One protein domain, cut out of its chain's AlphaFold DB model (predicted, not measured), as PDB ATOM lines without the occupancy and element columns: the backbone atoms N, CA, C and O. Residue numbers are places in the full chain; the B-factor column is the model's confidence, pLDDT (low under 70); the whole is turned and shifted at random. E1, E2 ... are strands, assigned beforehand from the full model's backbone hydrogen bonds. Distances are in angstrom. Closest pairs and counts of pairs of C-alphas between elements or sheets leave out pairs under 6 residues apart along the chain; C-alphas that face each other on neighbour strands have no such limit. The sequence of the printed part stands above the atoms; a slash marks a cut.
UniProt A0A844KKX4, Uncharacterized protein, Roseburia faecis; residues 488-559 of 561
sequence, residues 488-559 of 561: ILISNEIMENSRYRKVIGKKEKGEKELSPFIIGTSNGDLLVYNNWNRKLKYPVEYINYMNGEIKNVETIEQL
ATOM      1  N   ILE A 488      58.141  16.453  34.644       83.50
ATOM      2  CA  ILE A 488      56.900  15.671  34.718       83.50
ATOM      3  C   ILE A 488      56.312  15.546  33.316       83.50
ATOM      4  O   ILE A 488      56.032  16.551  32.670       83.50
ATOM      5  N   LEU A 489      56.091  14.313  32.870       83.25
ATOM      6  CA  LEU A 489      55.594  13.982  31.539       83.25
ATOM      7  C   LEU A 489      54.372  13.072  31.652       83.25
ATOM      8  O   LEU A 489      54.369  12.124  32.435       83.25
ATOM      9  N   ILE A 490      53.334  13.331  30.858       82.69
ATOM     10  CA  ILE A 490      52.221  12.386  30.705       82.69
ATOM     11  C   ILE A 490      52.656  11.330  29.693       82.69
ATOM     12  O   ILE A 490      52.950  11.656  28.544       82.69
ATOM     13  N   SER A 491      52.703  10.072  30.122       82.31
ATOM     14  CA  SER A 491      53.004   8.949  29.241       82.31
ATOM     15  C   SER A 491      51.866   8.717  28.245       82.31
ATOM     16  O   SER A 491      50.707   9.055  28.494       82.31
ATOM     17  N   ASN A 492      52.188   8.092  27.113       80.25
ATOM     18  CA  ASN A 492      51.171   7.538  26.219       80.25
ATOM     19  C   ASN A 492      50.554   6.248  26.779       80.25
ATOM     20  O   ASN A 492      49.495   5.836  26.311       80.25
ATOM     21  N   GLU A 493      51.184   5.640  27.788       80.44
ATOM     22  CA  GLU A 493      50.633   4.491  28.498       80.44
ATOM     23  C   GLU A 493      49.385   4.891  29.283       80.44
ATOM     24  O   GLU A 493      49.406   5.756  30.168       80.44
ATOM     25  N   ILE A 494      48.286   4.225  28.953       78.56
ATOM     26  CA  ILE A 494      47.059   4.258  29.733       78.56
ATOM     27  C   ILE A 494      47.310   3.383  30.962       78.56
ATOM     28  O   ILE A 494      47.832   2.275  30.835       78.56
ATOM     29  N   MET A 495      47.000   3.890  32.154       72.12
ATOM     30  CA  MET A 495      47.010   3.045  33.349       72.12
ATOM     31  C   MET A 495      45.996   1.937  33.103       72.12
ATOM     32  O   MET A 495      44.883   2.265  32.680       72.12
ATOM     33  N   GLU A 496      46.401   0.679  33.303       58.41
ATOM     34  CA  GLU A 496      45.592  -0.499  32.974       58.41
ATOM     35  C   GLU A 496      44.131  -0.250  33.313       58.41
ATOM     36  O   GLU A 496      43.823   0.239  34.392       58.41
ATOM     37  N   ASN A 497      43.234  -0.517  32.364       55.22
ATOM     38  CA  ASN A 497      41.806  -0.500  32.637       55.22
ATOM     39  C   ASN A 497      41.231   0.828  33.174       55.22
ATOM     40  O   ASN A 497      40.159   0.881  33.753       55.22
ATOM     41  N   SER A 498      41.908   1.947  32.926       64.81
ATOM     42  CA  SER A 498      41.414   3.275  33.269       64.81
ATOM     43  C   SER A 498      41.313   4.175  32.041       64.81
ATOM     44  O   SER A 498      41.906   3.928  30.996       64.81
ATOM     45  N   ARG A 499      40.619   5.308  32.179       70.88
ATOM     46  CA  ARG A 499      40.695   6.413  31.201       70.88
ATOM     47  C   ARG A 499      41.876   7.364  31.442       70.88
ATOM     48  O   ARG A 499      41.961   8.411  30.793       70.88
ATOM     49  N   TYR A 500      42.717   7.065  32.430       79.94
ATOM     50  CA  TYR A 500      43.803   7.919  32.893       79.94
ATOM     51  C   TYR A 500      45.145   7.401  32.377       79.94
ATOM     52  O   TYR A 500      45.331   6.222  32.095       79.94
ATOM     53  N   ARG A 501      46.088   8.317  32.205       83.25
ATOM     54  CA  ARG A 501      47.425   8.041  31.687       83.25
ATOM     55  C   ARG A 501      48.433   8.047  32.819       83.25
ATOM     56  O   ARG A 501      48.310   8.842  33.755       83.25
ATOM     57  N   LYS A 502      49.453   7.204  32.701       85.38
ATOM     58  CA  LYS A 502      50.582   7.218  33.628       85.38
ATOM     59  C   LYS A 502      51.342   8.528  33.521       85.38
ATOM     60  O   LYS A 502      51.391   9.160  32.463       85.38
ATOM     61  N   VAL A 503      51.969   8.925  34.618       86.75
ATOM     62  CA  VAL A 503      52.818  10.116  34.668       86.75
ATOM     63  C   VAL A 503      54.231   9.698  35.024       86.75
ATOM     64  O   VAL A 503      54.438   8.948  35.972       86.75
ATOM     65  N   ILE A 504      55.203  10.188  34.264       88.12
ATOM     66  CA  ILE A 504      56.621   9.868  34.399       88.12
ATOM     67  C   ILE A 504      57.358  11.100  34.919       88.12
ATOM     68  O   ILE A 504      57.152  12.220  34.456       88.12
ATOM     69  N   GLY A 505      58.225  10.881  35.898       88.06
ATOM     70  CA  GLY A 505      59.208  11.823  36.397       88.06
ATOM     71  C   GLY A 505      60.566  11.507  35.790       88.06
ATOM     72  O   GLY A 505      61.048  10.383  35.919       88.06
ATOM     73  N   LYS A 506      61.207  12.489  35.163       86.00
ATOM     74  CA  LYS A 506      62.524  12.357  34.537       86.00
ATOM     75  C   LYS A 506      63.558  13.220  35.254       86.00
ATOM     76  O   LYS A 506      63.322  14.404  35.488       86.00
ATOM     77  N   LYS A 507      64.711  12.633  35.579       85.56
ATOM     78  CA  LYS A 507      65.947  13.337  35.978       85.56
ATOM     79  C   LYS A 507      67.080  12.912  35.041       85.56
ATOM     80  O   LYS A 507      66.939  11.948  34.294       85.56
ATOM     81  N   GLU A 508      68.243  13.555  35.143       74.25
ATOM     82  CA  GLU A 508      69.451  13.159  34.389       74.25
ATOM     83  C   GLU A 508      69.795  11.664  34.531       74.25
ATOM     84  O   GLU A 508      70.280  11.043  33.594       74.25
ATOM     85  N   LYS A 509      69.520  11.076  35.703       68.12
ATOM     86  CA  LYS A 509      69.865   9.686  36.041       68.12
ATOM     87  C   LYS A 509      68.799   8.649  35.653       68.12
ATOM     88  O   LYS A 509      68.981   7.478  35.975       68.12
ATOM     89  N   GLY A 510      67.693   9.052  35.022       82.25
ATOM     90  CA  GLY A 510      66.665   8.127  34.537       82.25
ATOM     91  C   GLY A 510      65.226   8.606  34.719       82.25
ATOM     92  O   GLY A 510      64.957   9.733  35.141       82.25
ATOM     93  N   GLU A 511      64.299   7.712  34.388       87.81
ATOM     94  CA  GLU A 511      62.854   7.938  34.406       87.81
ATOM     95  C   GLU A 511      62.184   7.015  35.434       87.81
ATOM     96  O   GLU A 511      62.596   5.866  35.625       87.81
ATOM     97  N   LYS A 512      61.177   7.535  36.140       88.38
ATOM     98  CA  LYS A 512      60.403   6.818  37.161       88.38
ATOM     99  C   LYS A 512      58.926   7.163  37.056       88.38
ATOM    100  O   LYS A 512      58.578   8.306  36.784       88.38
ATOM    101  N   GLU A 513      58.058   6.189  37.296       86.94
ATOM    102  CA  GLU A 513      56.614   6.415  37.356       86.94
ATOM    103  C   GLU A 513      56.257   7.222  38.619       86.94
ATOM    104  O   GLU A 513      56.741   6.935  39.709       86.94
ATOM    105  N   LEU A 514      55.449   8.276  38.459       86.69
ATOM    106  CA  LEU A 514      54.931   9.121  39.546       86.69
ATOM    107  C   LEU A 514      53.481   8.776  39.916       86.69
ATOM    108  O   LEU A 514      52.931   9.313  40.881       86.69
ATOM    109  N   SER A 515      52.840   7.916  39.133       80.69
ATOM    110  CA  SER A 515      51.552   7.326  39.475       80.69
ATOM    111  C   SER A 515      51.737   6.339  40.641       80.69
ATOM    112  O   SER A 515      52.806   5.749  40.772       80.69
ATOM    113  N   PRO A 516      50.751   6.197  41.545       74.81
ATOM    114  CA  PRO A 516      49.408   6.782  41.507       74.81
ATOM    115  C   PRO A 516      49.294   8.179  42.147       74.81
ATOM    116  O   PRO A 516      48.203   8.729  42.207       74.81
ATOM    117  N   PHE A 517      50.374   8.802  42.630       80.25
ATOM    118  CA  PHE A 517      50.274  10.144  43.228       80.25
ATOM    119  C   PHE A 517      49.916  11.230  42.222       80.25
ATOM    120  O   PHE A 517      49.273  12.220  42.582       80.25
ATOM    121  N   ILE A 518      50.353  11.056  40.980       83.75
ATOM    122  CA  ILE A 518      50.020  11.938  39.871       83.75
ATOM    123  C   ILE A 518      49.553  11.072  38.708       83.75
ATOM    124  O   ILE A 518      50.220  10.108  38.332       83.75
ATOM    125  N   ILE A 519      48.405  11.427  38.142       84.19
ATOM    126  CA  ILE A 519      47.818  10.746  36.987       84.19
ATOM    127  C   ILE A 519      47.468  11.776  35.913       84.19
ATOM    128  O   ILE A 519      47.136  12.922  36.216       84.19
ATOM    129  N   GLY A 520      47.563  11.389  34.648       81.25
ATOM    130  CA  GLY A 520      47.203  12.217  33.501       81.25
ATOM    131  C   GLY A 520      45.783  11.924  33.029       81.25
ATOM    132  O   GLY A 520      45.291  10.807  33.154       81.25
ATOM    133  N   THR A 521      45.103  12.903  32.447       78.44
ATOM    134  CA  THR A 521      43.839  12.690  31.732       78.44
ATOM    135  C   THR A 521      44.082  12.579  30.229       78.44
ATOM    136  O   THR A 521      45.114  13.011  29.713       78.44
ATOM    137  N   SER A 522      43.103  12.050  29.495       72.06
ATOM    138  CA  SER A 522      43.107  12.030  28.025       72.06
ATOM    139  C   SER A 522      43.224  13.421  27.390       72.06
ATOM    140  O   SER A 522      43.724  13.539  26.274       72.06
ATOM    141  N   ASN A 523      42.814  14.471  28.109       69.31
ATOM    142  CA  ASN A 523      42.870  15.860  27.656       69.31
ATOM    143  C   ASN A 523      44.212  16.545  27.974       69.31
ATOM    144  O   ASN A 523      44.364  17.734  27.703       69.31
ATOM    145  N   GLY A 524      45.176  15.818  28.552       70.81
ATOM    146  CA  GLY A 524      46.485  16.355  28.929       70.81
ATOM    147  C   GLY A 524      46.511  17.074  30.282       70.81
ATOM    148  O   GLY A 524      47.514  17.699  30.617       70.81
ATOM    149  N   ASP A 525      45.443  16.984  31.082       74.75
ATOM    150  CA  ASP A 525      45.454  17.520  32.448       74.75
ATOM    151  C   ASP A 525      46.174  16.568  33.405       74.75
ATOM    152  O   ASP A 525      46.029  15.352  33.300       74.75
ATOM    153  N   LEU A 526      46.871  17.120  34.395       78.38
ATOM    154  CA  LEU A 526      47.438  16.361  35.507       78.38
ATOM    155  C   LEU A 526      46.519  16.456  36.728       78.38
ATOM    156  O   LEU A 526      46.141  17.549  37.155       78.38
ATOM    157  N   LEU A 527      46.190  15.308  37.308       79.81
ATOM    158  CA  LEU A 527      45.463  15.181  38.563       79.81
ATOM    159  C   LEU A 527      46.422  14.705  39.644       79.81
ATOM    160  O   LEU A 527      47.254  13.828  39.414       79.81
ATOM    161  N   VAL A 528      46.287  15.272  40.835       79.88
ATOM    162  CA  VAL A 528      47.157  14.955  41.963       79.88
ATOM    163  C   VAL A 528      46.322  14.309  43.052       79.88
ATOM    164  O   VAL A 528      45.258  14.818  43.407       79.88
ATOM    165  N   TYR A 529      46.813  13.197  43.585       79.88
ATOM    166  CA  TYR A 529      46.221  12.523  44.729       79.88
ATOM    167  C   TYR A 529      46.040  13.515  45.876       79.88
ATOM    168  O   TYR A 529      46.985  14.212  46.241       79.88
ATOM    169  N   ASN A 530      44.844  13.567  46.450       76.00
ATOM    170  CA  ASN A 530      44.502  14.424  47.573       76.00
ATOM    171  C   ASN A 530      44.439  13.626  48.873       76.00
ATOM    172  O   ASN A 530      45.200  13.913  49.803       76.00
ATOM    173  N   ASN A 531      43.543  12.639  48.917       73.56
ATOM    174  CA  ASN A 531      43.215  11.892  50.123       73.56
ATOM    175  C   ASN A 531      42.684  10.486  49.809       73.56
ATOM    176  O   ASN A 531      42.179  10.220  48.716       73.56
ATOM    177  N   TRP A 532      42.763   9.614  50.814       71.25
ATOM    178  CA  TRP A 532      42.177   8.283  50.813       71.25
ATOM    179  C   TRP A 532      41.030   8.231  51.818       71.25
ATOM    180  O   TRP A 532      41.256   8.291  53.031       71.25
ATOM    181  N   ASN A 533      39.794   8.096  51.343       66.56
ATOM    182  CA  ASN A 533      38.613   8.102  52.199       66.56
ATOM    183  C   ASN A 533      37.847   6.780  52.116       66.56
ATOM    184  O   ASN A 533      36.966   6.595  51.283       66.56
ATOM    185  N   ARG A 534      38.134   5.881  53.065       64.38
ATOM    186  CA  ARG A 534      37.497   4.553  53.159       64.38
ATOM    187  C   ARG A 534      35.981   4.597  53.406       64.38
ATOM    188  O   ARG A 534      35.339   3.563  53.297       64.38
ATOM    189  N   LYS A 535      35.418   5.754  53.782       60.16
ATOM    190  CA  LYS A 535      33.974   5.924  54.028       60.16
ATOM    191  C   LYS A 535      33.199   6.379  52.790       60.16
ATOM    192  O   LYS A 535      31.972   6.365  52.820       60.16
ATOM    193  N   LEU A 536      33.881   6.835  51.741       55.88
ATOM    194  CA  LEU A 536      33.223   7.213  50.496       55.88
ATOM    195  C   LEU A 536      32.969   5.980  49.638       55.88
ATOM    196  O   LEU A 536      33.717   5.008  49.688       55.88
ATOM    197  N   LYS A 537      31.959   6.081  48.767       48.19
ATOM    198  CA  LYS A 537      31.724   5.125  47.675       48.19
ATOM    199  C   LYS A 537      32.975   4.937  46.791       48.19
ATOM    200  O   LYS A 537      33.116   3.910  46.141       48.19
ATOM    201  N   TYR A 538      33.880   5.922  46.800       57.25
ATOM    202  CA  TYR A 538      35.094   6.001  45.996       57.25
ATOM    203  C   TYR A 538      36.300   6.314  46.898       57.25
ATOM    204  O   TYR A 538      36.361   7.412  47.453       57.25
ATOM    205  N   PRO A 539      37.238   5.368  47.100       64.31
ATOM    206  CA  PRO A 539      38.224   5.463  48.175       64.31
ATOM    207  C   PRO A 539      39.395   6.404  47.877       64.31
ATOM    208  O   PRO A 539      40.132   6.726  48.809       64.31
ATOM    209  N   VAL A 540      39.570   6.859  46.627       69.56
ATOM    210  CA  VAL A 540      40.680   7.734  46.214       69.56
ATOM    211  C   VAL A 540      40.162   9.047  45.634       69.56
ATOM    212  O   VAL A 540      39.419   9.079  44.652       69.56
ATOM    213  N   GLU A 541      40.608  10.153  46.221       72.75
ATOM    214  CA  GLU A 541      40.286  11.499  45.760       72.75
ATOM    215  C   GLU A 541      41.487  12.113  45.046       72.75
ATOM    216  O   GLU A 541      42.591  12.160  45.598       72.75
ATOM    217  N   TYR A 542      41.259  12.655  43.852       76.56
ATOM    218  CA  TYR A 542      42.237  13.464  43.135       76.56
ATOM    219  C   TYR A 542      41.729  14.896  42.980       76.56
ATOM    220  O   TYR A 542      40.536  15.142  42.815       76.56
ATOM    221  N   ILE A 543      42.645  15.859  42.981       72.06
ATOM    222  CA  ILE A 543      42.340  17.262  42.710       72.06
ATOM    223  C   ILE A 543      43.033  17.673  41.421       72.06
ATOM    224  O   ILE A 543      44.238  17.478  41.242       72.06
ATOM    225  N   ASN A 544      42.268  18.296  40.526       74.06
ATOM    226  CA  ASN A 544      42.850  19.096  39.466       74.06
ATOM    227  C   ASN A 544      43.181  20.479  40.038       74.06
ATOM    228  O   ASN A 544      42.340  21.377  40.079       74.06
ATOM    229  N   TYR A 545      44.423  20.680  40.474       66.06
ATOM    230  CA  TYR A 545      44.839  21.962  41.050       66.06
ATOM    231  C   TYR A 545      44.727  23.138  40.046       66.06
ATOM    232  O   TYR A 545      44.633  24.301  40.456       66.06
ATOM    233  N   MET A 546      44.635  22.863  38.734       63.38
ATOM    234  CA  MET A 546      44.516  23.881  37.681       63.38
ATOM    235  C   MET A 546      43.137  24.514  37.575       63.38
ATOM    236  O   MET A 546      43.054  25.719  37.350       63.38
ATOM    237  N   ASN A 547      42.056  23.782  37.830       63.53
ATOM    238  CA  ASN A 547      40.693  24.334  37.836       63.53
ATOM    239  C   ASN A 547      39.998  24.214  39.208       63.53
ATOM    240  O   ASN A 547      38.951  24.817  39.406       63.53
ATOM    241  N   GLY A 548      40.639  23.571  40.189       54.03
ATOM    242  CA  GLY A 548      40.112  23.386  41.543       54.03
ATOM    243  C   GLY A 548      39.043  22.297  41.641       54.03
ATOM    244  O   GLY A 548      38.462  22.123  42.708       54.03
ATOM    245  N   GLU A 549      38.777  21.570  40.553       57.50
ATOM    246  CA  GLU A 549      37.805  20.485  40.553       57.50
ATOM    247  C   GLU A 549      38.347  19.293  41.344       57.50
ATOM    248  O   GLU A 549      39.416  18.749  41.044       57.50
ATOM    249  N   ILE A 550      37.572  18.869  42.341       55.91
ATOM    250  CA  ILE A 550      37.774  17.597  43.029       55.91
ATOM    251  C   ILE A 550      37.156  16.514  42.146       55.91
ATOM    252  O   ILE A 550      35.965  16.557  41.837       55.91
ATOM    253  N   LYS A 551      37.972  15.550  41.725       57.28
ATOM    254  CA  LYS A 551      37.523  14.364  41.001       57.28
ATOM    255  C   LYS A 551      37.637  13.164  41.929       57.28
ATOM    256  O   LYS A 551      38.735  12.706  42.243       57.28
ATOM    257  N   ASN A 552      36.484  12.648  42.336       55.88
ATOM    258  CA  ASN A 552      36.405  11.342  42.975       55.88
ATOM    259  C   ASN A 552      36.641  10.300  41.883       55.88
ATOM    260  O   ASN A 552      35.948  10.315  40.863       55.88
ATOM    261  N   VAL A 553      37.657   9.461  42.056       52.47
ATOM    262  CA  VAL A 553      37.970   8.397  41.099       52.47
ATOM    263  C   VAL A 553      37.462   7.089  41.690       52.47
ATOM    264  O   VAL A 553      37.694   6.818  42.871       52.47
ATOM    265  N   GLU A 554      36.707   6.328  40.889       49.47
ATOM    266  CA  GLU A 554      36.151   5.041  41.311       49.47
ATOM    267  C   GLU A 554      37.278   4.067  41.699       49.47
ATOM    268  O   GLU A 554      38.441   4.290  41.365       49.47
ATOM    269  N   THR A 555      36.954   3.061  42.511       46.69
ATOM    270  CA  THR A 555      37.894   2.117  43.139       46.69
ATOM    271  C   THR A 555      39.034   1.656  42.222       46.69
ATOM    272  O   THR A 555      38.875   1.512  41.013       46.69
ATOM    273  N   ILE A 556      40.187   1.339  42.825       46.38
ATOM    274  CA  ILE A 556      41.360   0.788  42.122       46.38
ATOM    275  C   ILE A 556      41.004  -0.465  41.300       46.38
ATOM    276  O   ILE A 556      41.594  -0.679  40.253       46.38
ATOM    277  N   GLU A 557      39.975  -1.222  41.682       36.94
ATOM    278  CA  GLU A 557      39.468  -2.380  40.930       36.94
ATOM    279  C   GLU A 557      38.844  -2.033  39.558       36.94
ATOM    280  O   GLU A 557      38.796  -2.899  38.692       36.94
ATOM    281  N   GLN A 558      38.411  -0.786  39.326       39.47
ATOM    282  CA  GLN A 558      38.032  -0.231  38.008       39.47
ATOM    283  C   GLN A 558      39.146   0.639  37.390       39.47
ATOM    284  O   GLN A 558      38.995   1.160  36.296       39.47
ATOM    285  N   LEU A 559      40.270   0.828  38.089       38.78
ATOM    286  CA  LEU A 559      41.573   1.169  37.492       38.78
ATOM    287  C   LEU A 559      42.377  -0.116  37.198       38.78
ATOM    288  O   LEU A 559      43.586  -0.059  37.015       38.78
TER     289      LEU A 559
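AT A GLANCE: This is residues 488 to 559 of the 561 residues of an uncharacterized protein of Roseburia faecis (UniProt A0A844KKX4). One strongly twisted, branched sheet of seven antiparallel strands makes an elongated body, with the meander E1 E2 E3 at one end and the meander E4 E5 E6 E7 at the other. The two halves join where the short strand E4, in the middle, pairs with the first residues of E2; the E2 and E3 hairpin reaches out to one end of the long axis, and the link from E5 to E6 reaches out to the other. The printed part has 72 residues with seven named strands, E1 to E7 in order along the chain, and no named helix; the class is all strand. The whole is compact, with a radius of gyration of the C-alphas of 12.4 A, and spans 41 by 26 by 22 A.

IN THESE COORDINATES: The longest strand, E2, holds residues 500 to 507 and runs 23.0 A from C-alpha 500 at (43.803, 7.919, 32.893) to C-alpha 507 at (65.947, 13.337, 35.978). E1, residues 488 to 494, is 15.9 A long and begins at C-alpha 488 at (56.900, 15.671, 34.718). E3 is residues 510 to 513, 10.6 A, and E4 is residues 518 to 521, 10.2 A. E5, residues 526 to 532, measures 18.1 A; E6, residues 540 to 544, 13.4 A. E7, residues 549 to 553, is 12.1 A long and ends at C-alpha 553 at (37.970, 8.397, 41.099).

HOW THE PARTS SIT: E2 has three neighbours in staggered pairing: E1 lies on one side of it, E3 and E4 on the other side, E3 beside residues 503 to 507 and E4 beside residues 500 to 503. E1 and E2 form an antiparallel hairpin at 140 degrees, with N 489 and O 504 2.8 A apart, within hydrogen-bond range. In the hairpin E2 and E3, at 152 degrees, N 505 and O 512 are at 2.7 A. E4 is antiparallel to E2 at 130 degrees, with N 501 and O 520 at 2.8 A. On the other side of E4 is E5, a hairpin at 128 degrees, with N 527 and O 519 at 2.8 A. The hairpin E5 and E6 stands at 143 degrees, with N 530 and O 541 at 2.8 A. The hairpin E6 and E7 stands at 151 degrees, with N 551 and O 542 at 2.8 A. E1, E3 and E7 are edge strands; E3 and E7 are apart.

THE WHOLE: The C-alphas farthest apart, those of Glu 508 and Lys 535, are 41.2 A from each other. The printed part has no cut. The link from E5 to E6 is short, with 7 residues; the other links are tight. The mean pLDDT of the printed part is 70.9, and 28 residues are under 70, among them 533 to 540 and 545 to 559.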